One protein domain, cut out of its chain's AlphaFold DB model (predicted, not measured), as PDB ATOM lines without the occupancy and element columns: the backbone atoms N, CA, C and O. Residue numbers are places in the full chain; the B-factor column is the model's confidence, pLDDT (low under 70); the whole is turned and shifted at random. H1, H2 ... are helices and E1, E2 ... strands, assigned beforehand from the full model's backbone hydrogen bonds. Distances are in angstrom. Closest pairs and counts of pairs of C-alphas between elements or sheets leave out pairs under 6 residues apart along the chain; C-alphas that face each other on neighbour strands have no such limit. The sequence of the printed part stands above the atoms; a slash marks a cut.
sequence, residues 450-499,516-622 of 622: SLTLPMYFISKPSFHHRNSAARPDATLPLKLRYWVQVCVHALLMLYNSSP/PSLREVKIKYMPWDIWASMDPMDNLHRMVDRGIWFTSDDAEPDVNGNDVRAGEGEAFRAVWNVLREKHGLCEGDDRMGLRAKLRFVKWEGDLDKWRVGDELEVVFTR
ATOM      1  N   SER A 450      36.596  11.075 -35.499       95.06
ATOM      2  CA  SER A 450      35.184  11.105 -35.110       95.06
ATOM      3  C   SER A 450      34.415   9.910 -35.671       95.06
ATOM      4  O   SER A 450      34.509   9.618 -36.866       95.06
ATOM      5  N   LEU A 451      33.622   9.264 -34.818       95.88
ATOM      6  CA  LEU A 451      32.627   8.259 -35.203       95.88
ATOM      7  C   LEU A 451      31.238   8.750 -34.812       95.88
ATOM      8  O   LEU A 451      31.057   9.221 -33.695       95.88
ATOM      9  N   THR A 452      30.268   8.638 -35.715       96.00
ATOM     10  CA  THR A 452      28.867   8.996 -35.467       96.00
ATOM     11  C   THR A 452      27.993   7.751 -35.528       96.00
ATOM     12  O   THR A 452      28.043   7.004 -36.505       96.00
ATOM     13  N   LEU A 453      27.204   7.532 -34.480       94.94
ATOM     14  CA  LEU A 453      26.367   6.357 -34.286       94.94
ATOM     15  C   LEU A 453      24.897   6.751 -34.100       94.94
ATOM     16  O   LEU A 453      24.612   7.700 -33.367       94.94
ATOM     17  N   PRO A 454      23.956   6.023 -34.711       91.56
ATOM     18  CA  PRO A 454      22.541   6.140 -34.414       91.56
ATOM     19  C   PRO A 454      22.191   5.293 -33.183       91.56
ATOM     20  O   PRO A 454      22.595   4.138 -33.071       91.56
ATOM     21  N   MET A 455      21.411   5.858 -32.267       92.38
ATOM     22  CA  MET A 455      20.777   5.130 -31.166       92.38
ATOM     23  C   MET A 455      19.342   5.614 -31.002       92.38
ATOM     24  O   MET A 455      19.022   6.736 -31.385       92.38
ATOM     25  N   TYR A 456      18.484   4.775 -30.426       90.19
ATOM     26  CA  TYR A 456      17.068   5.096 -30.317       90.19
ATOM     27  C   TYR A 456      16.499   4.838 -28.934       90.19
ATOM     28  O   TYR A 456      16.976   3.966 -28.212       90.19
ATOM     29  N   PHE A 457      15.446   5.577 -28.605       90.25
ATOM     30  CA  PHE A 457      14.589   5.308 -27.458       90.25
ATOM     31  C   PHE A 457      13.217   4.814 -27.903       90.25
ATOM     32  O   PHE A 457      12.754   5.096 -29.011       90.25
ATOM     33  N   ILE A 458      12.565   4.076 -27.011       88.56
ATOM     34  CA  ILE A 458      11.241   3.492 -27.227       88.56
ATOM     35  C   ILE A 458      10.151   4.301 -26.512       88.56
ATOM     36  O   ILE A 458      10.429   5.186 -25.699       88.56
ATOM     37  N   SER A 459       8.893   4.006 -26.833       87.06
ATOM     38  CA  SER A 459       7.736   4.603 -26.161       87.06
ATOM     39  C   SER A 459       7.550   4.045 -24.740       87.06
ATOM     40  O   SER A 459       7.941   2.902 -24.470       87.06
ATOM     41  N   LYS A 460       6.907   4.806 -23.838       86.12
ATOM     42  CA  LYS A 460       6.562   4.300 -22.491       86.12
ATOM     43  C   LYS A 460       5.721   3.021 -22.539       86.12
ATOM     44  O   LYS A 460       6.058   2.081 -21.819       86.12
ATOM     45  N   PRO A 461       4.656   2.930 -23.367       82.00
ATOM     46  CA  PRO A 461       3.869   1.704 -23.457       82.00
ATOM     47  C   PRO A 461       4.707   0.496 -23.882       82.00
ATOM     48  O   PRO A 461       4.587  -0.559 -23.264       82.00
ATOM     49  N   SER A 462       5.588   0.655 -24.877       79.50
ATOM     50  CA  SER A 462       6.467  -0.427 -25.341       79.50
ATOM     51  C   SER A 462       7.427  -0.884 -24.244       79.50
ATOM     52  O   SER A 462       7.603  -2.084 -24.046       79.50
ATOM     53  N   PHE A 463       8.015   0.059 -23.502       82.94
ATOM     54  CA  PHE A 463       8.894  -0.256 -22.377       82.94
ATOM     55  C   PHE A 463       8.154  -1.015 -21.272       82.94
ATOM     56  O   PHE A 463       8.595  -2.084 -20.857       82.94
ATOM     57  N   HIS A 464       7.007  -0.503 -20.818       81.19
ATOM     58  CA  HIS A 464       6.231  -1.146 -19.758       81.19
ATOM     59  C   HIS A 464       5.717  -2.520 -20.171       81.19
ATOM     60  O   HIS A 464       5.783  -3.449 -19.371       81.19
ATOM     61  N   HIS A 465       5.251  -2.665 -21.414       77.62
ATOM     62  CA  HIS A 465       4.812  -3.951 -21.932       77.62
ATOM     63  C   HIS A 465       5.944  -4.977 -21.855       77.62
ATOM     64  O   HIS A 465       5.764  -6.020 -21.233       77.62
ATOM     65  N   ARG A 466       7.134  -4.638 -22.362       74.62
ATOM     66  CA  ARG A 466       8.306  -5.525 -22.346       74.62
ATOM     67  C   ARG A 466       8.803  -5.832 -20.945       74.62
ATOM     68  O   ARG A 466       9.018  -6.990 -20.632       74.62
ATOM     69  N   ASN A 467       8.890  -4.828 -20.082       74.69
ATOM     70  CA  ASN A 467       9.298  -5.030 -18.694       74.69
ATOM     71  C   ASN A 467       8.294  -5.891 -17.897       74.69
ATOM     72  O   ASN A 467       8.663  -6.535 -16.922       74.69
ATOM     73  N   SER A 468       7.013  -5.890 -18.287       68.69
ATOM     74  CA  SER A 468       5.962  -6.679 -17.628       68.69
ATOM     75  C   SER A 468       5.761  -8.082 -18.207       68.69
ATOM     76  O   SER A 468       5.311  -8.970 -17.486       68.69
ATOM     77  N   ALA A 469       6.043  -8.273 -19.499       60.81
ATOM     78  CA  ALA A 469       5.746  -9.498 -20.241       60.81
ATOM     79  C   ALA A 469       6.990 -10.354 -20.523       60.81
ATOM     80  O   ALA A 469       6.870 -11.576 -20.566       60.81
ATOM     81  N   ALA A 470       8.161  -9.732 -20.686       53.50
ATOM     82  CA  ALA A 470       9.425 -10.390 -20.992       53.50
ATOM     83  C   ALA A 470      10.366 -10.355 -19.776       53.50
ATOM     84  O   ALA A 470      10.183  -9.579 -18.837       53.50
ATOM     85  N   ARG A 471      11.384 -11.222 -19.780       56.84
ATOM     86  CA  ARG A 471      12.448 -11.246 -18.761       56.84
ATOM     87  C   ARG A 471      12.999  -9.819 -18.541       56.84
ATOM     88  O   ARG A 471      13.164  -9.099 -19.527       56.84
ATOM     89  N   PRO A 472      13.343  -9.410 -17.305       56.88
ATOM     90  CA  PRO A 472      13.884  -8.068 -17.026       56.88
ATOM     91  C   PRO A 472      15.166  -7.754 -17.820       56.88
ATOM     92  O   PRO A 472      15.484  -6.592 -18.057       56.88
ATOM     93  N   ASP A 473      15.863  -8.781 -18.307       57.59
ATOM     94  CA  ASP A 473      17.068  -8.657 -19.136       57.59
ATOM     95  C   ASP A 473      16.763  -8.298 -20.613       57.59
ATOM     96  O   ASP A 473      17.666  -7.955 -21.378       57.59
ATOM     97  N   ALA A 474      15.487  -8.345 -21.019       64.44
ATOM     98  CA  ALA A 474      14.986  -8.104 -22.377       64.44
ATOM     99  C   ALA A 474      14.175  -6.794 -22.503       64.44
ATOM    100  O   ALA A 474      13.321  -6.649 -23.377       64.44
ATOM    101  N   THR A 475      14.441  -5.809 -21.640       73.81
ATOM    102  CA  THR A 475      13.739  -4.508 -21.633       73.81
ATOM    103  C   THR A 475      13.864  -3.735 -22.949       73.81
ATOM    104  O   THR A 475      12.940  -3.017 -23.342       73.81
ATOM    105  N   LEU A 476      14.990  -3.884 -23.653       82.75
ATOM    106  CA  LEU A 476      15.266  -3.223 -24.928       82.75
ATOM    107  C   LEU A 476      15.077  -4.177 -26.122       82.75
ATOM    108  O   LEU A 476      15.491  -5.334 -26.042       82.75
ATOM    109  N   PRO A 477      14.559  -3.689 -27.270       82.12
ATOM    110  CA  PRO A 477      14.499  -4.484 -28.498       82.12
ATOM    111  C   PRO A 477      15.883  -4.991 -28.928       82.12
ATOM    112  O   PRO A 477      16.881  -4.280 -28.785       82.12
ATOM    113  N   LEU A 478      15.936  -6.175 -29.547       82.56
ATOM    114  CA  LEU A 478      17.176  -6.821 -30.013       82.56
ATOM    115  C   LEU A 478      18.044  -5.907 -30.888       82.56
ATOM    116  O   LEU A 478      19.246  -5.785 -30.660       82.56
ATOM    117  N   LYS A 479      17.436  -5.193 -31.839       84.44
ATOM    118  CA  LYS A 479      18.148  -4.229 -32.691       84.44
ATOM    119  C   LYS A 479      18.776  -3.092 -31.884       84.44
ATOM    120  O   LYS A 479      19.907  -2.697 -32.155       84.44
ATOM    121  N   LEU A 480      18.088  -2.588 -30.859       86.75
ATOM    122  CA  LEU A 480      18.654  -1.571 -29.973       86.75
ATOM    123  C   LEU A 480      19.790  -2.149 -29.121       86.75
ATOM    124  O   LEU A 480      20.820  -1.497 -28.979       86.75
ATOM    125  N   ARG A 481      19.661  -3.391 -28.635       88.12
ATOM    126  CA  ARG A 481      20.739  -4.106 -27.926       88.12
ATOM    127  C   ARG A 481      21.976  -4.293 -28.809       88.12
ATOM    128  O   ARG A 481      23.091  -4.092 -28.336       88.12
ATOM    129  N   TYR A 482      21.802  -4.592 -30.096       89.56
ATOM    130  CA  TYR A 482      22.897  -4.613 -31.070       89.56
ATOM    131  C   TYR A 482      23.619  -3.260 -31.150       89.56
ATOM    132  O   TYR A 482      24.840  -3.195 -31.008       89.56
ATOM    133  N   TRP A 483      22.881  -2.161 -31.303       91.44
ATOM    134  CA  TRP A 483      23.480  -0.826 -31.392       91.44
ATOM    135  C   TRP A 483      24.109  -0.336 -30.088       91.44
ATOM    136  O   TRP A 483      25.124   0.359 -30.130       91.44
ATOM    137  N   VAL A 484      23.579  -0.754 -28.937       93.06
ATOM    138  CA  VAL A 484      24.240  -0.583 -27.635       93.06
ATOM    139  C   VAL A 484      25.635  -1.210 -27.674       93.06
ATOM    140  O   VAL A 484      26.601  -0.568 -27.276       93.06
ATOM    141  N   GLN A 485      25.780  -2.415 -28.228       92.56
ATOM    142  CA  GLN A 485      27.072  -3.106 -28.315       92.56
ATOM    143  C   GLN A 485      28.026  -2.418 -29.302       92.56
ATOM    144  O   GLN A 485      29.198  -2.210 -28.987       92.56
ATOM    145  N   VAL A 486      27.529  -1.958 -30.455       93.69
ATOM    146  CA  VAL A 486      28.308  -1.116 -31.386       93.69
ATOM    147  C   VAL A 486      28.812   0.156 -30.685       93.69
ATOM    148  O   VAL A 486      29.982   0.522 -30.824       93.69
ATOM    149  N   CYS A 487      27.963   0.806 -29.883       94.88
ATOM    150  CA  CYS A 487      28.331   1.977 -29.088       94.88
ATOM    151  C   CYS A 487      29.404   1.659 -28.039       94.88
ATOM    152  O   CYS A 487      30.394   2.387 -27.943       94.88
ATOM    153  N   VAL A 488      29.257   0.559 -27.296       93.88
ATOM    154  CA  VAL A 488      30.258   0.084 -26.327       93.88
ATOM    155  C   VAL A 488      31.627  -0.049 -26.997       93.88
ATOM    156  O   VAL A 488      32.602   0.523 -26.511       93.88
ATOM    157  N   HIS A 489      31.717  -0.716 -28.151       93.94
ATOM    158  CA  HIS A 489      32.990  -0.876 -28.860       93.94
ATOM    159  C   HIS A 489      33.587   0.451 -29.363       93.94
ATOM    160  O   HIS A 489      34.808   0.630 -29.306       93.94
ATOM    161  N   ALA A 490      32.759   1.404 -29.799       93.94
ATOM    162  CA  ALA A 490      33.221   2.739 -30.181       93.94
ATOM    163  C   ALA A 490      33.773   3.530 -28.981       93.94
ATOM    164  O   ALA A 490      34.822   4.171 -29.086       93.94
ATOM    165  N   LEU A 491      33.113   3.451 -27.823       92.50
ATOM    166  CA  LEU A 491      33.584   4.086 -26.590       92.50
ATOM    167  C   LEU A 491      34.853   3.419 -26.047       92.50
ATOM    168  O   LEU A 491      35.766   4.115 -25.610       92.50
ATOM    169  N   LEU A 492      34.978   2.093 -26.158       90.81
ATOM    170  CA  LEU A 492      36.222   1.382 -25.848       90.81
ATOM    171  C   LEU A 492      37.371   1.815 -26.759       90.81
ATOM    172  O   LEU A 492      38.510   1.921 -26.307       90.81
ATOM    173  N   MET A 493      37.102   2.062 -28.042       89.62
ATOM    174  CA  MET A 493      38.097   2.627 -28.951       89.62
ATOM    175  C   MET A 493      38.526   4.025 -28.483       89.62
ATOM    176  O   MET A 493      39.723   4.259 -28.338       89.62
ATOM    177  N   LEU A 494      37.576   4.906 -28.142       89.62
ATOM    178  CA  LEU A 494      37.844   6.249 -27.606       89.62
ATOM    179  C   LEU A 494      38.667   6.208 -26.305       89.62
ATOM    180  O   LEU A 494      39.622   6.972 -26.135       89.62
ATOM    181  N   TYR A 495      38.338   5.292 -25.395       85.44
ATOM    182  CA  TYR A 495      39.036   5.114 -24.121       85.44
ATOM    183  C   TYR A 495      40.454   4.547 -24.299       85.44
ATOM    184  O   TYR A 495      41.404   5.005 -23.664       85.44
ATOM    185  N   ASN A 496      40.648   3.610 -25.228       80.19
ATOM    186  CA  ASN A 496      41.942   2.954 -25.432       80.19
ATOM    187  C   ASN A 496      42.902   3.703 -26.374       80.19
ATOM    188  O   ASN A 496      44.066   3.322 -26.473       80.19
ATOM    189  N   SER A 497      42.466   4.771 -27.046       68.19
ATOM    190  CA  SER A 497      43.282   5.611 -27.945       68.19
ATOM    191  C   SER A 497      44.380   6.449 -27.247       68.19
ATOM    192  O   SER A 497      44.742   7.521 -27.730       68.19
ATOM    193  N   SER A 498      44.917   6.000 -26.106       56.66
ATOM    194  CA  SER A 498      45.872   6.758 -25.292       56.66
ATOM    195  C   SER A 498      47.245   6.916 -25.963       56.66
ATOM    196  O   SER A 498      47.909   5.913 -26.235       56.66
ATOM    197  N   PRO A 499      47.736   8.149 -26.165       55.34
ATOM    198  CA  PRO A 499      49.157   8.409 -26.271       55.34
ATOM    199  C   PRO A 499      49.726   8.534 -24.849       55.34
ATOM    200  O   PRO A 499      49.331   9.423 -24.099       55.34
ATOM    201  N   PRO A 516      45.467   4.950 -33.807       61.62
ATOM    202  CA  PRO A 516      44.468   5.940 -34.179       61.62
ATOM    203  C   PRO A 516      43.946   6.638 -32.924       61.62
ATOM    204  O   PRO A 516      43.475   6.002 -31.974       61.62
ATOM    205  N   SER A 517      44.067   7.965 -32.912       73.31
ATOM    206  CA  SER A 517      43.610   8.807 -31.812       73.31
ATOM    207  C   SER A 517      42.182   9.253 -32.106       73.31
ATOM    208  O   SER A 517      41.953  10.359 -32.606       73.31
ATOM    209  N   LEU A 518      41.216   8.369 -31.834       89.19
ATOM    210  CA  LEU A 518      39.809   8.745 -31.862       89.19
ATOM    211  C   LEU A 518      39.604   9.848 -30.815       89.19
ATOM    212  O   LEU A 518      39.985   9.680 -29.658       89.19
ATOM    213  N   ARG A 519      39.066  10.999 -31.230       91.75
ATOM    214  CA  ARG A 519      38.904  12.176 -30.359       91.75
ATOM    215  C   ARG A 519      37.496  12.289 -29.802       91.75
ATOM    216  O   ARG A 519      37.328  12.746 -28.675       91.75
ATOM    217  N   GLU A 520      36.506  11.913 -30.604       94.38
ATOM    218  CA  GLU A 520      35.103  12.009 -30.226       94.38
ATOM    219  C   GLU A 520      34.260  10.855 -30.783       94.38
ATOM    220  O   GLU A 520      34.486  10.371 -31.894       94.38
ATOM    221  N   VAL A 521      33.246  10.456 -30.019       96.31
ATOM    222  CA  VAL A 521      32.156   9.577 -30.463       96.31
ATOM    223  C   VAL A 521      30.856  10.357 -30.332       96.31
ATOM    224  O   VAL A 521      30.531  10.848 -29.255       96.31
ATOM    225  N   LYS A 522      30.124  10.503 -31.431       96.75
ATOM    226  CA  LYS A 522      28.838  11.195 -31.489       96.75
ATOM    227  C   LYS A 522      27.715  10.185 -31.560       96.75
ATOM    228  O   LYS A 522      27.775   9.258 -32.359       96.75
ATOM    229  N   ILE A 523      26.676  10.400 -30.775       96.44
ATOM    230  CA  ILE A 523      25.463   9.597 -30.793       96.44
ATOM    231  C   ILE A 523      24.307  10.501 -31.184       96.44
ATOM    232  O   ILE A 523      24.052  11.510 -30.525       96.44
ATOM    233  N   LYS A 524      23.626  10.140 -32.269       93.94
ATOM    234  CA  LYS A 524      22.346  10.720 -32.671       93.94
ATOM    235  C   LYS A 524      21.248   9.886 -32.024       93.94
ATOM    236  O   LYS A 524      20.976   8.781 -32.489       93.94
ATOM    237  N   TYR A 525      20.691  10.386 -30.925       94.19
ATOM    238  CA  TYR A 525      19.674   9.698 -30.139       94.19
ATOM    239  C   TYR A 525      18.274  10.147 -30.563       94.19
ATOM    240  O   TYR A 525      17.920  11.315 -30.402       94.19
ATOM    241  N   MET A 526      17.508   9.233 -31.154       90.56
ATOM    242  CA  MET A 526      16.278   9.525 -31.898       90.56
ATOM    243  C   MET A 526      15.098   8.654 -31.421       90.56
ATOM    244  O   MET A 526      15.312   7.577 -30.868       90.56
ATOM    245  N   PRO A 527      13.840   9.064 -31.637       88.00
ATOM    246  CA  PRO A 527      12.679   8.216 -31.358       88.00
ATOM    247  C   PRO A 527      12.615   7.043 -32.341       88.00
ATOM    248  O   PRO A 527      12.761   7.239 -33.549       88.00
ATOM    249  N   TRP A 528      12.431   5.818 -31.831       82.19
ATOM    250  CA  TRP A 528      12.380   4.593 -32.649       82.19
ATOM    251  C   TRP A 528      11.262   4.639 -33.695       82.19
ATOM    252  O   TRP A 528      11.471   4.288 -34.856       82.19
ATOM    253  N   ASP A 529      10.085   5.108 -33.292       78.44
ATOM    254  CA  ASP A 529       8.911   5.247 -34.138       78.44
ATOM    255  C   ASP A 529       8.063   6.458 -33.722       78.44
ATOM    256  O   ASP A 529       8.375   7.177 -32.773       78.44
ATOM    257  N   ILE A 530       6.952   6.674 -34.431       79.38
ATOM    258  CA  ILE A 530       6.018   7.779 -34.160       79.38
ATOM    259  C   ILE A 530       5.456   7.698 -32.729       79.38
ATOM    260  O   ILE A 530       5.160   8.727 -32.122       79.38
ATOM    261  N   TRP A 531       5.307   6.495 -32.167       81.81
ATOM    262  CA  TRP A 531       4.813   6.308 -30.803       81.81
ATOM    263  C   TRP A 531       5.844   6.750 -29.769       81.81
ATOM    264  O   TRP A 531       5.476   7.441 -28.819       81.81
ATOM    265  N   ALA A 532       7.123   6.442 -29.985       84.75
ATOM    266  CA  ALA A 532       8.224   6.965 -29.187       84.75
ATOM    267  C   ALA A 532       8.285   8.498 -29.254       84.75
ATOM    268  O   ALA A 532       8.643   9.131 -28.271       84.75
ATOM    269  N   SER A 533       7.862   9.119 -30.356       85.94
ATOM    270  CA  SER A 533       7.756  10.581 -30.454       85.94
ATOM    271  C   SER A 533       6.559  11.159 -29.691       85.94
ATOM    272  O   SER A 533       6.640  12.273 -29.180       85.94
ATOM    273  N   MET A 534       5.428  10.446 -29.657       85.06
ATOM    274  CA  MET A 534       4.186  10.928 -29.032       85.06
ATOM    275  C   MET A 534       4.158  10.722 -27.517       85.06
ATOM    276  O   MET A 534       3.679  11.598 -26.799       85.06
ATOM    277  N   ASP A 535       4.651   9.579 -27.037       86.75
ATOM    278  CA  ASP A 535       4.782   9.273 -25.611       86.75
ATOM    279  C   ASP A 535       6.173   8.685 -25.319       86.75
ATOM    280  O   ASP A 535       6.319   7.471 -25.110       86.75
ATOM    281  N   PRO A 536       7.218   9.535 -25.358       88.31
ATOM    282  CA  PRO A 536       8.592   9.096 -25.172       88.31
ATOM    283  C   PRO A 536       8.804   8.554 -23.761       88.31
ATOM    284  O   PRO A 536       8.351   9.158 -22.780       88.31
ATOM    285  N   MET A 537       9.549   7.448 -23.660       87.69
ATOM    286  CA  MET A 537      10.102   7.004 -22.379       87.69
ATOM    287  C   MET A 537      11.097   8.028 -21.823       87.69
ATOM    288  O   MET A 537      11.119   8.304 -20.625       87.69
ATOM    289  N   ASP A 538      11.840   8.666 -22.725       90.44
ATOM    290  CA  ASP A 538      12.949   9.536 -22.376       90.44
ATOM    291  C   ASP A 538      12.567  11.010 -22.435       90.44
ATOM    292  O   ASP A 538      12.042  11.518 -23.427       90.44
ATOM    293  N   ASN A 539      12.886  11.741 -21.368       91.00
ATOM    294  CA  ASN A 539      12.704  13.183 -21.339       91.00
ATOM    295  C   ASN A 539      13.978  13.881 -21.828       91.00
ATOM    296  O   ASN A 539      14.861  14.221 -21.042       91.00
ATOM    297  N   LEU A 540      14.057  14.146 -23.134       93.12
ATOM    298  CA  LEU A 540      15.259  14.719 -23.755       93.12
ATOM    299  C   LEU A 540      15.692  16.059 -23.137       93.12
ATOM    300  O   LEU A 540      16.887  16.311 -23.005       93.12
ATOM    301  N   HIS A 541      14.748  16.909 -22.717       91.88
ATOM    302  CA  HIS A 541      15.070  18.169 -22.038       91.88
ATOM    303  C   HIS A 541      15.754  17.922 -20.695       91.88
ATOM    304  O   HIS A 541      16.809  18.491 -20.419       91.88
ATOM    305  N   ARG A 542      15.196  17.016 -19.887       90.44
ATOM    306  CA  ARG A 542      15.796  16.643 -18.607       90.44
ATOM    307  C   ARG A 542      17.158  15.986 -18.802       90.44
ATOM    308  O   ARG A 542      18.073  16.294 -18.046       90.44
ATOM    309  N   MET A 543      17.319  15.134 -19.813       91.62
ATOM    310  CA  MET A 543      18.612  14.528 -20.135       91.62
ATOM    311  C   MET A 543      19.667  15.579 -20.486       91.62
ATOM    312  O   MET A 543      20.814  15.428 -20.081       91.62
ATOM    313  N   VAL A 544      19.308  16.662 -21.183       92.75
ATOM    314  CA  VAL A 544      20.233  17.782 -21.436       92.75
ATOM    315  C   VAL A 544      20.639  18.484 -20.141       92.75
ATOM    316  O   VAL A 544      21.821  18.776 -19.964       92.75
ATOM    317  N   ASP A 545      19.688  18.717 -19.238       89.38
ATOM    318  CA  ASP A 545      19.926  19.465 -17.999       89.38
ATOM    319  C   ASP A 545      20.668  18.643 -16.932       89.38
ATOM    320  O   ASP A 545      21.540  19.160 -16.231       89.38
ATOM    321  N   ARG A 546      20.322  17.360 -16.790       86.44
ATOM    322  CA  ARG A 546      20.822  16.455 -15.738       86.44
ATOM    323  C   ARG A 546      21.901  15.489 -16.229       86.44
ATOM    324  O   ARG A 546      22.661  14.961 -15.427       86.44
ATOM    325  N   GLY A 547      22.017  15.294 -17.538       88.62
ATOM    326  CA  GLY A 547      22.968  14.375 -18.154       88.62
ATOM    327  C   GLY A 547      22.451  12.940 -18.294       88.62
ATOM    328  O   GLY A 547      21.347  12.585 -17.883       88.62
ATOM    329  N   ILE A 548      23.304  12.107 -18.893       88.94
ATOM    330  CA  ILE A 548      23.056  10.691 -19.236       88.94
ATOM    331  C   ILE A 548      23.784   9.696 -18.318       88.94
ATOM    332  O   ILE A 548      23.814   8.495 -18.584       88.94
ATOM    333  N   TRP A 549      24.427  10.201 -17.269       83.38
ATOM    334  CA  TRP A 549      25.110   9.401 -16.259       83.38
ATOM    335  C   TRP A 549      24.118   9.164 -15.126       83.38
ATOM    336  O   TRP A 549      24.101   9.909 -14.158       83.38
ATOM    337  N   PHE A 550      23.207   8.215 -15.322       79.50
ATOM    338  CA  PHE A 550      22.148   7.895 -14.366       79.50
ATOM    339  C   PHE A 550      22.760   7.266 -13.102       79.50
ATOM    340  O   PHE A 550      22.998   6.060 -13.074       79.50
ATOM    341  N   THR A 551      23.071   8.077 -12.091       71.62
ATOM    342  CA  THR A 551      23.593   7.618 -10.795       71.62
ATOM    343  C   THR A 551      22.452   7.260  -9.843       71.62
ATOM    344  O   THR A 551      21.332   7.747  -9.984       71.62
ATOM    345  N   SER A 552      22.725   6.407  -8.852       65.38
ATOM    346  CA  SER A 552      21.751   6.058  -7.802       65.38
ATOM    347  C   SER A 552      21.306   7.268  -6.978       65.38
ATOM    348  O   SER A 552      20.183   7.296  -6.482       65.38
ATOM    349  N   ASP A 553      22.171   8.276  -6.874       61.72
ATOM    350  CA  ASP A 553      21.927   9.505  -6.116       61.72
ATOM    351  C   ASP A 553      20.987  10.478  -6.845       61.72
ATOM    352  O   ASP A 553      20.436  11.388  -6.229       61.72
ATOM    353  N   ASP A 554      20.764  10.266  -8.147       64.69
ATOM    354  CA  ASP A 554      19.844  11.054  -8.970       64.69
ATOM    355  C   ASP A 554      18.385  10.553  -8.898       64.69
ATOM    356  O   ASP A 554      17.530  11.044  -9.647       64.69
ATOM    357  N   ALA A 555      18.088   9.568  -8.042       65.88
ATOM    358  CA  ALA A 555      16.734   9.071  -7.822       65.88
ATOM    359  C   ALA A 555      15.886  10.154  -7.131       65.88
ATOM    360  O   ALA A 555      15.893  10.302  -5.908       65.88
ATOM    361  N   GLU A 556      15.154  10.937  -7.926       69.75
ATOM    362  CA  GLU A 556      14.192  11.918  -7.428       69.75
ATOM    363  C   GLU A 556      12.820  11.233  -7.305       69.75
ATOM    364  O   GLU A 556      12.232  10.889  -8.332       69.75
ATOM    365  N   PRO A 557      12.286  11.015  -6.087       74.81
ATOM    366  CA  PRO A 557      10.945  10.474  -5.922       74.81
ATOM    367  C   PRO A 557       9.885  11.507  -6.332       74.81
ATOM    368  O   PRO A 557       9.983  12.695  -6.016       74.81
ATOM    369  N   ASP A 558       8.845  11.048  -7.020       75.62
ATOM    370  CA  ASP A 558       7.671  11.832  -7.373       75.62
ATOM    371  C   ASP A 558       6.756  12.032  -6.150       75.62
ATOM    372  O   ASP A 558       7.034  11.581  -5.036       75.62
ATOM    373  N   VAL A 559       5.617  12.703  -6.352       72.00
ATOM    374  CA  VAL A 559       4.607  12.939  -5.299       72.00
ATOM    375  C   VAL A 559       4.080  11.628  -4.686       72.00
ATOM    376  O   VAL A 559       3.570  11.633  -3.568       72.00
ATOM    377  N   ASN A 560       4.229  10.506  -5.394       70.69
ATOM    378  CA  ASN A 560       3.810   9.174  -4.976       70.69
ATOM    379  C   ASN A 560       4.979   8.306  -4.473       70.69
ATOM    380  O   ASN A 560       4.760   7.142  -4.146       70.69
ATOM    381  N   GLY A 561       6.201   8.847  -4.389       73.38
ATOM    382  CA  GLY A 561       7.398   8.116  -3.974       73.38
ATOM    383  C   GLY A 561       8.061   7.269  -5.069       73.38
ATOM    384  O   GLY A 561       8.986   6.524  -4.759       73.38
ATOM    385  N   ASN A 562       7.620   7.367  -6.325       74.62
ATOM    386  CA  ASN A 562       8.203   6.645  -7.459       74.62
ATOM    387  C   ASN A 562       9.373   7.425  -8.057       74.62
ATOM    388  O   ASN A 562       9.276   8.636  -8.219       74.62
ATOM    389  N   ASP A 563      10.448   6.748  -8.458       78.81
ATOM    390  CA  ASP A 563      11.557   7.403  -9.160       78.81
ATOM    391  C   ASP A 563      11.074   8.043 -10.477       78.81
ATOM    392  O   ASP A 563      10.617   7.366 -11.401       78.81
ATOM    393  N   VAL A 564      11.190   9.369 -10.566       78.25
ATOM    394  CA  VAL A 564      10.764  10.185 -11.712       78.25
ATOM    395  C   VAL A 564      11.619   9.894 -12.958       78.25
ATOM    396  O   VAL A 564      11.224  10.250 -14.076       78.25
ATOM    397  N   ARG A 565      12.795   9.275 -12.784       79.56
ATOM    398  CA  ARG A 565      13.714   8.862 -13.856       79.56
ATOM    399  C   ARG A 565      13.676   7.356 -14.127       79.56
ATOM    400  O   ARG A 565      14.505   6.860 -14.901       79.56
ATOM    401  N   ALA A 566      12.734   6.621 -13.534       79.88
ATOM    402  CA  ALA A 566      12.564   5.197 -13.803       79.88
ATOM    403  C   ALA A 566      12.345   4.965 -15.308       79.88
ATOM    404  O   ALA A 566      11.460   5.569 -15.909       79.88
ATOM    405  N   GLY A 567      13.182   4.125 -15.924       77.88
ATOM    406  CA  GLY A 567      13.160   3.839 -17.365       77.88
ATOM    407  C   GLY A 567      13.659   4.965 -18.288       77.88
ATOM    408  O   GLY A 567      13.703   4.772 -19.495       77.88
ATOM    409  N   GLU A 568      14.067   6.127 -17.762       88.12
ATOM    410  CA  GLU A 568      14.688   7.186 -18.573       88.12
ATOM    411  C   GLU A 568      16.117   6.791 -18.989       88.12
ATOM    412  O   GLU A 568      16.963   6.517 -18.142       88.12
ATOM    413  N   GLY A 569      16.407   6.799 -20.288       87.50
ATOM    414  CA  GLY A 569      17.727   6.551 -20.862       87.50
ATOM    415  C   GLY A 569      18.216   5.114 -20.727       87.50
ATOM    416  O   GLY A 569      19.421   4.887 -20.612       87.50
ATOM    417  N   GLU A 570      17.308   4.139 -20.780       89.38
ATOM    418  CA  GLU A 570      17.639   2.708 -20.691       89.38
ATOM    419  C   GLU A 570      18.692   2.262 -21.707       89.38
ATOM    420  O   GLU A 570      19.563   1.456 -21.387       89.38
ATOM    421  N   ALA A 571      18.697   2.840 -22.911       91.19
ATOM    422  CA  ALA A 571      19.728   2.549 -23.900       91.19
ATOM    423  C   ALA A 571      21.133   2.943 -23.401       91.19
ATOM    424  O   ALA A 571      22.085   2.184 -23.563       91.19
ATOM    425  N   PHE A 572      21.268   4.102 -22.748       91.94
ATOM    426  CA  PHE A 572      22.532   4.536 -22.149       91.94
ATOM    427  C   PHE A 572      22.875   3.723 -20.900       91.94
ATOM    428  O   PHE A 572      24.025   3.318 -20.756       91.94
ATOM    429  N   ARG A 573      21.894   3.415 -20.038       89.06
ATOM    430  CA  ARG A 573      22.099   2.513 -18.890       89.06
ATOM    431  C   ARG A 573      22.656   1.164 -19.337       89.06
ATOM    432  O   ARG A 573      23.637   0.698 -18.767       89.06
ATOM    433  N   ALA A 574      22.117   0.592 -20.413       89.31
ATOM    434  CA  ALA A 574      22.624  -0.647 -20.993       89.31
ATOM    435  C   ALA A 574      24.081  -0.518 -21.479       89.31
ATOM    436  O   ALA A 574      24.886  -1.413 -21.222       89.31
ATOM    437  N   VAL A 575      24.463   0.601 -22.115       91.12
ATOM    438  CA  VAL A 575      25.871   0.865 -22.486       91.12
ATOM    439  C   VAL A 575      26.769   0.882 -21.241       91.12
ATOM    440  O   VAL A 575      27.832   0.259 -21.238       91.12
ATOM    441  N   TRP A 576      26.344   1.562 -20.174       88.00
ATOM    442  CA  TRP A 576      27.109   1.693 -18.927       88.00
ATOM    443  C   TRP A 576      27.255   0.372 -18.186       88.00
ATOM    444  O   TRP A 576      28.354   0.052 -17.736       88.00
ATOM    445  N   ASN A 577      26.188  -0.424 -18.128       86.94
ATOM    446  CA  ASN A 577      26.214  -1.745 -17.511       86.94
ATOM    447  C   ASN A 577      27.205  -2.658 -18.237       86.94
ATOM    448  O   ASN A 577      28.056  -3.264 -17.596       86.94
ATOM    449  N   VAL A 578      27.196  -2.676 -19.575       86.94
ATOM    450  CA  VAL A 578      28.140  -3.497 -20.350       86.94
ATOM    451  C   VAL A 578      29.591  -3.047 -20.142       86.94
ATOM    452  O   VAL A 578      30.469  -3.889 -19.954       86.94
ATOM    453  N   LEU A 579      29.868  -1.738 -20.144       86.56
ATOM    454  CA  LEU A 579      31.221  -1.218 -19.898       86.56
ATOM    455  C   LEU A 579      31.719  -1.531 -18.478       86.56
ATOM    456  O   LEU A 579      32.891  -1.869 -18.297       86.56
ATOM    457  N   ARG A 580      30.830  -1.482 -17.482       84.38
ATOM    458  CA  ARG A 580      31.138  -1.819 -16.089       84.38
ATOM    459  C   ARG A 580      31.364  -3.315 -15.900       84.38
ATOM    460  O   ARG A 580      32.432  -3.715 -15.454       84.38
ATOM    461  N   GLU A 581      30.379  -4.131 -16.256       82.81
ATOM    462  CA  GLU A 581      30.353  -5.565 -15.955       82.81
ATOM    463  C   GLU A 581      31.343  -6.360 -16.808       82.81
ATOM    464  O   GLU A 581      32.022  -7.244 -16.292       82.81
ATOM    465  N   LYS A 582      31.456  -6.053 -18.109       80.44
ATOM    466  CA  LYS A 582      32.296  -6.841 -19.030       80.44
ATOM    467  C   LYS A 582      33.715  -6.310 -19.182       80.44
ATOM    468  O   LYS A 582      34.606  -7.072 -19.551       80.44
ATOM    469  N   HIS A 583      33.936  -5.019 -18.937       80.44
ATOM    470  CA  HIS A 583      35.235  -4.383 -19.170       80.44
ATOM    471  C   HIS A 583      35.866  -3.776 -17.915       80.44
ATOM    472  O   HIS A 583      36.988  -3.280 -18.001       80.44
ATOM    473  N   GLY A 584      35.186  -3.819 -16.762       72.25
ATOM    474  CA  GLY A 584      35.710  -3.292 -15.496       72.25
ATOM    475  C   GLY A 584      35.944  -1.779 -15.506       72.25
ATOM    476  O   GLY A 584      36.619  -1.244 -14.631       72.25
ATOM    477  N   LEU A 585      35.411  -1.063 -16.498       69.50
ATOM    478  CA  LEU A 585      35.584   0.377 -16.662       69.50
ATOM    479  C   LEU A 585      34.522   1.105 -15.836       69.50
ATOM    480  O   LEU A 585      33.630   1.668 -16.445       69.50
ATOM    481  N   CYS A 586      34.533   1.010 -14.496       57.88
ATOM    482  CA  CYS A 586      33.595   1.704 -13.579       57.88
ATOM    483  C   CYS A 586      33.782   1.275 -12.095       57.88
ATOM    484  O   CYS A 586      32.808   0.935 -11.423       57.88
ATOM    485  N   GLU A 587      34.996   1.254 -11.535       48.41
ATOM    486  CA  GLU A 587      35.115   1.158 -10.065       48.41
ATOM    487  C   GLU A 587      34.862   2.548  -9.434       48.41
ATOM    488  O   GLU A 587      35.796   3.300  -9.176       48.41
ATOM    489  N   GLY A 588      33.584   2.913  -9.240       48.12
ATOM    490  CA  GLY A 588      33.138   4.141  -8.546       48.12
ATOM    491  C   GLY A 588      32.212   5.069  -9.356       48.12
ATOM    492  O   GLY A 588      31.847   4.757 -10.486       48.12
ATOM    493  N   ASP A 589      31.857   6.230  -8.780       50.88
ATOM    494  CA  ASP A 589      31.018   7.297  -9.385       50.88
ATOM    495  C   ASP A 589      31.673   8.021 -10.580       50.88
ATOM    496  O   ASP A 589      31.133   8.987 -11.133       50.88
ATOM    497  N   ASP A 590      32.865   7.589 -10.982       57.34
ATOM    498  CA  ASP A 590      33.608   8.229 -12.050       57.34
ATOM    499  C   ASP A 590      32.976   7.929 -13.410       57.34
ATOM    500  O   ASP A 590      32.710   6.787 -13.783       57.34
ATOM    501  N   ARG A 591      32.781   8.997 -14.194       71.12
ATOM    502  CA  ARG A 591      32.178   9.015 -15.542       71.12
ATOM    503  C   ARG A 591      33.077   8.357 -16.600       71.12
ATOM    504  O   ARG A 591      33.247   8.899 -17.687       71.12
ATOM    505  N   MET A 592      33.729   7.241 -16.268       71.75
ATOM    506  CA  MET A 592      34.677   6.488 -17.100       71.75
ATOM    507  C   MET A 592      35.835   7.325 -17.667       71.75
ATOM    508  O   MET A 592      36.421   6.974 -18.690       71.75
ATOM    509  N   GLY A 593      36.140   8.472 -17.048       75.81
ATOM    510  CA  GLY A 593      37.077   9.449 -17.609       75.81
ATOM    511  C   GLY A 593      36.624  10.033 -18.954       75.81
ATOM    512  O   GLY A 593      37.465  10.470 -19.733       75.81
ATOM    513  N   LEU A 594      35.318  10.011 -19.244       84.19
ATOM    514  CA  LEU A 594      34.701  10.564 -20.443       84.19
ATOM    515  C   LEU A 594      33.855  11.793 -20.096       84.19
ATOM    516  O   LEU A 594      33.152  11.863 -19.084       84.19
ATOM    517  N   ARG A 595      33.868  12.773 -20.993       87.94
ATOM    518  CA  ARG A 595      32.996  13.946 -20.958       87.94
ATOM    519  C   ARG A 595      31.908  13.776 -22.001       87.94
ATOM    520  O   ARG A 595      32.198  13.499 -23.157       87.94
ATOM    521  N   ALA A 596      30.660  13.992 -21.601       91.50
ATOM    522  CA  ALA A 596      29.521  14.008 -22.510       91.50
ATOM    523  C   ALA A 596      29.019  15.445 -22.668       91.50
ATOM    524  O   ALA A 596      28.675  16.099 -21.683       91.50
ATOM    525  N   LYS A 597      28.972  15.941 -23.905       94.44
ATOM    526  CA  LYS A 597      28.292  17.190 -24.258       94.44
ATOM    527  C   LYS A 597      26.976  16.850 -24.936       94.44
ATOM    528  O   LYS A 597      26.978  16.199 -25.976       94.44
ATOM    529  N   LEU A 598      25.876  17.318 -24.362       94.81
ATOM    530  CA  LEU A 598      24.535  17.052 -24.860       94.81
ATOM    531  C   LEU A 598      23.981  18.281 -25.577       94.81
ATOM    532  O   LEU A 598      24.193  19.417 -25.143       94.81
ATOM    533  N   ARG A 599      23.273  18.058 -26.681       95.44
ATOM    534  CA  ARG A 599      22.586  19.097 -27.443       95.44
ATOM    535  C   ARG A 599      21.201  18.608 -27.837       95.44
ATOM    536  O   ARG A 599      21.071  17.614 -28.541       95.44
ATOM    537  N   PHE A 600      20.183  19.352 -27.421       95.12
ATOM    538  CA  PHE A 600      18.823  19.161 -27.910       95.12
ATOM    539  C   PHE A 600      18.729  19.606 -29.371       95.12
ATOM    540  O   PHE A 600      19.145  20.720 -29.709       95.12
ATOM    541  N   VAL A 601      18.172  18.754 -30.222       92.19
ATOM    542  CA  VAL A 601      17.926  19.036 -31.633       92.19
ATOM    543  C   VAL A 601      16.426  18.938 -31.855       92.19
ATOM    544  O   VAL A 601      15.835  17.864 -31.829       92.19
ATOM    545  N   LYS A 602      15.798  20.097 -32.042       90.44
ATOM    546  CA  LYS A 602      14.362  20.167 -32.280       90.44
ATOM    547  C   LYS A 602      14.039  19.650 -33.679       90.44
ATOM    548  O   LYS A 602      14.682  20.065 -34.642       90.44
ATOM    549  N   TRP A 603      13.003  18.832 -33.795       85.38
ATOM    550  CA  TRP A 603      12.511  18.375 -35.086       85.38
ATOM    551  C   TRP A 603      11.928  19.534 -35.893       85.38
ATOM    552  O   TRP A 603      11.078  20.295 -35.419       85.38
ATOM    553  N   GLU A 604      12.373  19.666 -37.140       80.50
ATOM    554  CA  GLU A 604      11.971  20.761 -38.031       80.50
ATOM    555  C   GLU A 604      10.652  20.485 -38.778       80.50
ATOM    556  O   GLU A 604      10.185  21.326 -39.544       80.50
ATOM    557  N   GLY A 605      10.010  19.337 -38.530       73.38
ATOM    558  CA  GLY A 605       8.748  18.959 -39.175       73.38
ATOM    559  C   GLY A 605       8.916  18.343 -40.566       73.38
ATOM    560  O   GLY A 605       7.945  18.277 -41.320       73.38
ATOM    561  N   ASP A 606      10.129  17.911 -40.911       67.62
ATOM    562  CA  ASP A 606      10.395  17.185 -42.149       67.62
ATOM    563  C   ASP A 606       9.873  15.743 -42.036       67.62
ATOM    564  O   ASP A 606      10.311  14.970 -41.182       67.62
ATOM    565  N   LEU A 607       8.902  15.404 -42.884       64.75
ATOM    566  CA  LEU A 607       8.286  14.076 -42.962       64.75
ATOM    567  C   LEU A 607       8.981  13.174 -43.989       64.75
ATOM    568  O   LEU A 607       8.724  11.970 -43.999       64.75
ATOM    569  N   ASP A 608       9.855  13.722 -44.839       52.72
ATOM    570  CA  ASP A 608      10.421  13.002 -45.982       52.72
ATOM    571  C   ASP A 608      11.366  11.870 -45.541       52.72
ATOM    572  O   ASP A 608      11.571  10.895 -46.268       52.72
ATOM    573  N   LYS A 609      11.886  11.946 -44.310       53.84
ATOM    574  CA  LYS A 609      12.764  10.929 -43.711       53.84
ATOM    575  C   LYS A 609      12.030   9.832 -42.943       53.84
ATOM    576  O   LYS A 609      12.691   8.963 -42.386       53.84
ATOM    577  N   TRP A 610      10.695   9.863 -42.875       55.38
ATOM    578  CA  TRP A 610       9.878   8.922 -42.085       55.38
ATOM    579  C   TRP A 610      10.234   8.858 -40.587       55.38
ATOM    580  O   TRP A 610       9.742   7.986 -39.874       55.38
ATOM    581  N   ARG A 611      11.063   9.787 -40.098       63.47
ATOM    582  CA  ARG A 611      11.458   9.928 -38.695       63.47
ATOM    583  C   ARG A 611      10.822  11.198 -38.157       63.47
ATOM    584  O   ARG A 611      10.977  12.274 -38.730       63.47
ATOM    585  N   VAL A 612      10.053  11.039 -37.092       73.44
ATOM    586  CA  VAL A 612       9.242  12.094 -36.486       73.44
ATOM    587  C   VAL A 612       9.736  12.290 -35.066       73.44
ATOM    588  O   VAL A 612       9.905  11.305 -34.364       73.44
ATOM    589  N   GLY A 613       9.899  13.528 -34.612       85.00
ATOM    590  CA  GLY A 613      10.160  13.832 -33.202       85.00
ATOM    591  C   GLY A 613      11.565  14.342 -32.912       85.00
ATOM    592  O   GLY A 613      12.471  14.231 -33.733       85.00
ATOM    593  N   ASP A 614      11.689  14.981 -31.750       90.94
ATOM    594  CA  ASP A 614      12.910  15.651 -31.310       90.94
ATOM    595  C   ASP A 614      14.047  14.654 -31.055       90.94
ATOM    596  O   ASP A 614      13.822  13.493 -30.716       90.94
ATOM    597  N   GLU A 615      15.280  15.130 -31.198       92.38
ATOM    598  CA  GLU A 615      16.488  14.318 -31.099       92.38
ATOM    599  C   GLU A 615      17.435  14.880 -30.033       92.38
ATOM    600  O   GLU A 615      17.412  16.063 -29.668       92.38
ATOM    601  N   LEU A 616      18.320  14.019 -29.550       94.50
ATOM    602  CA  LEU A 616      19.389  14.373 -28.632       94.50
ATOM    603  C   LEU A 616      20.726  13.983 -29.259       94.50
ATOM    604  O   LEU A 616      21.003  12.814 -29.512       94.50
ATOM    605  N   GLU A 617      21.587  14.965 -29.497       95.88
ATOM    606  CA  GLU A 617      22.963  14.702 -29.898       95.88
ATOM    607  C   GLU A 617      23.849  14.637 -28.658       95.88
ATOM    608  O   GLU A 617      23.913  15.583 -27.867       95.88
ATOM    609  N   VAL A 618      24.568  13.530 -28.511       95.69
ATOM    610  CA  VAL A 618      25.520  13.313 -27.425       95.69
ATOM    611  C   VAL A 618      26.916  13.183 -28.012       95.69
ATOM    612  O   VAL A 618      27.168  12.310 -28.833       95.69
ATOM    613  N   VAL A 619      27.841  14.036 -27.583       96.19
ATOM    614  CA  VAL A 619      29.248  13.985 -27.994       96.19
ATOM    615  C   VAL A 619      30.092  13.540 -26.811       96.19
ATOM    616  O   VAL A 619      30.251  14.292 -25.849       96.19
ATOM    617  N   PHE A 620      30.640  12.334 -26.895       94.12
ATOM    618  CA  PHE A 620      31.625  11.824 -25.954       94.12
ATOM    619  C   PHE A 620      33.021  12.240 -26.384       94.12
ATOM    620  O   PHE A 620      33.433  11.981 -27.514       94.12
ATOM    621  N   THR A 621      33.759  12.836 -25.461       91.50
ATOM    622  CA  THR A 621      35.204  13.032 -25.557       91.50
ATOM    623  C   THR A 621      35.858  12.403 -24.340       91.50
ATOM    624  O   THR A 621      35.191  12.108 -23.350       91.50
ATOM    625  N   ARG A 622      37.172  12.219 -24.399       81.62
ATOM    626  CA  ARG A 622      37.950  12.033 -23.173       81.62
ATOM    627  C   ARG A 622      37.941  13.313 -22.327       81.62
ATOM    628  O   ARG A 622      37.726  14.408 -22.910       81.62
TER     629      ARG A 622
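This is residues 450 to 499 and 516 to 622 of the 622 residues of an uncharacterized protein of Byssothecium circinans (UniProt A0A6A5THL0). A strongly twisted sheet of four strands has helices over one face: H2 covers E1 and E2, and H4 covers E3. H5 packs on H2, crossing it steeply, while short H1 and H3 lie near one end of the sheet. The printed part has 157 residues with five named helices and four named strands, E1 H1 H2 E2 H3 H4 H5 E3 E4; the sheet, order E1 E2 E4 E3, is mixed, and the class is mixed, helices and strands. It is compact, with a radius of gyration of the C-alphas of 15.8 A and spans of 45 by 41 by 29 A.

E1, residues 450 to 457, begins at C-alpha 450 (35.184, 11.105, -35.110) and is 22.7 A long. H1 is residues 460 to 469; H2, residues 478 to 496, measures 27.0 A. E2 is residues 520 to 527, 22.8 A; H3 530 to 534; H4 540 to 546; H5 570 to 583, 19.0 A. E3 is residues 595 to 601, and E4, residues 615 to 621, ends at C-alpha 621 (35.204, 13.032, -25.557).

E1 and E2 are parallel, N 453 and O 522 being 2.8 A apart. E2 and E4 are antiparallel, with N 523 and O 618 at 2.8 A. E4 and E3, a hairpin, have N 599 and O 617 at 2.8 A. H2 and H4 make two layers with the sheet, helices on one face, at heights of 9.2 A and 8.8 A over the sheet. H2 touches H5 with residues 480 to 488 alone, closest C-alphas Val 484 and Val 575, 5.6 A, at a steep tilt of 53 degrees, the same way. H3 and H5 only graze the sheet; H1 is not on it. In all five helices every O i to N i+4 pair is within hydrogen-bond range.

The C-alphas farthest apart, Pro 516 and Asn 560, are 50.2 A apart. Residues 500 to 515 are not printed; the gap is 9.5 A. The links H4 to H5, H5 to E3 and E3 to E4 are long. The pLDDT is under 70 at 28 residues, among them 468 to 474 and 606 to 611.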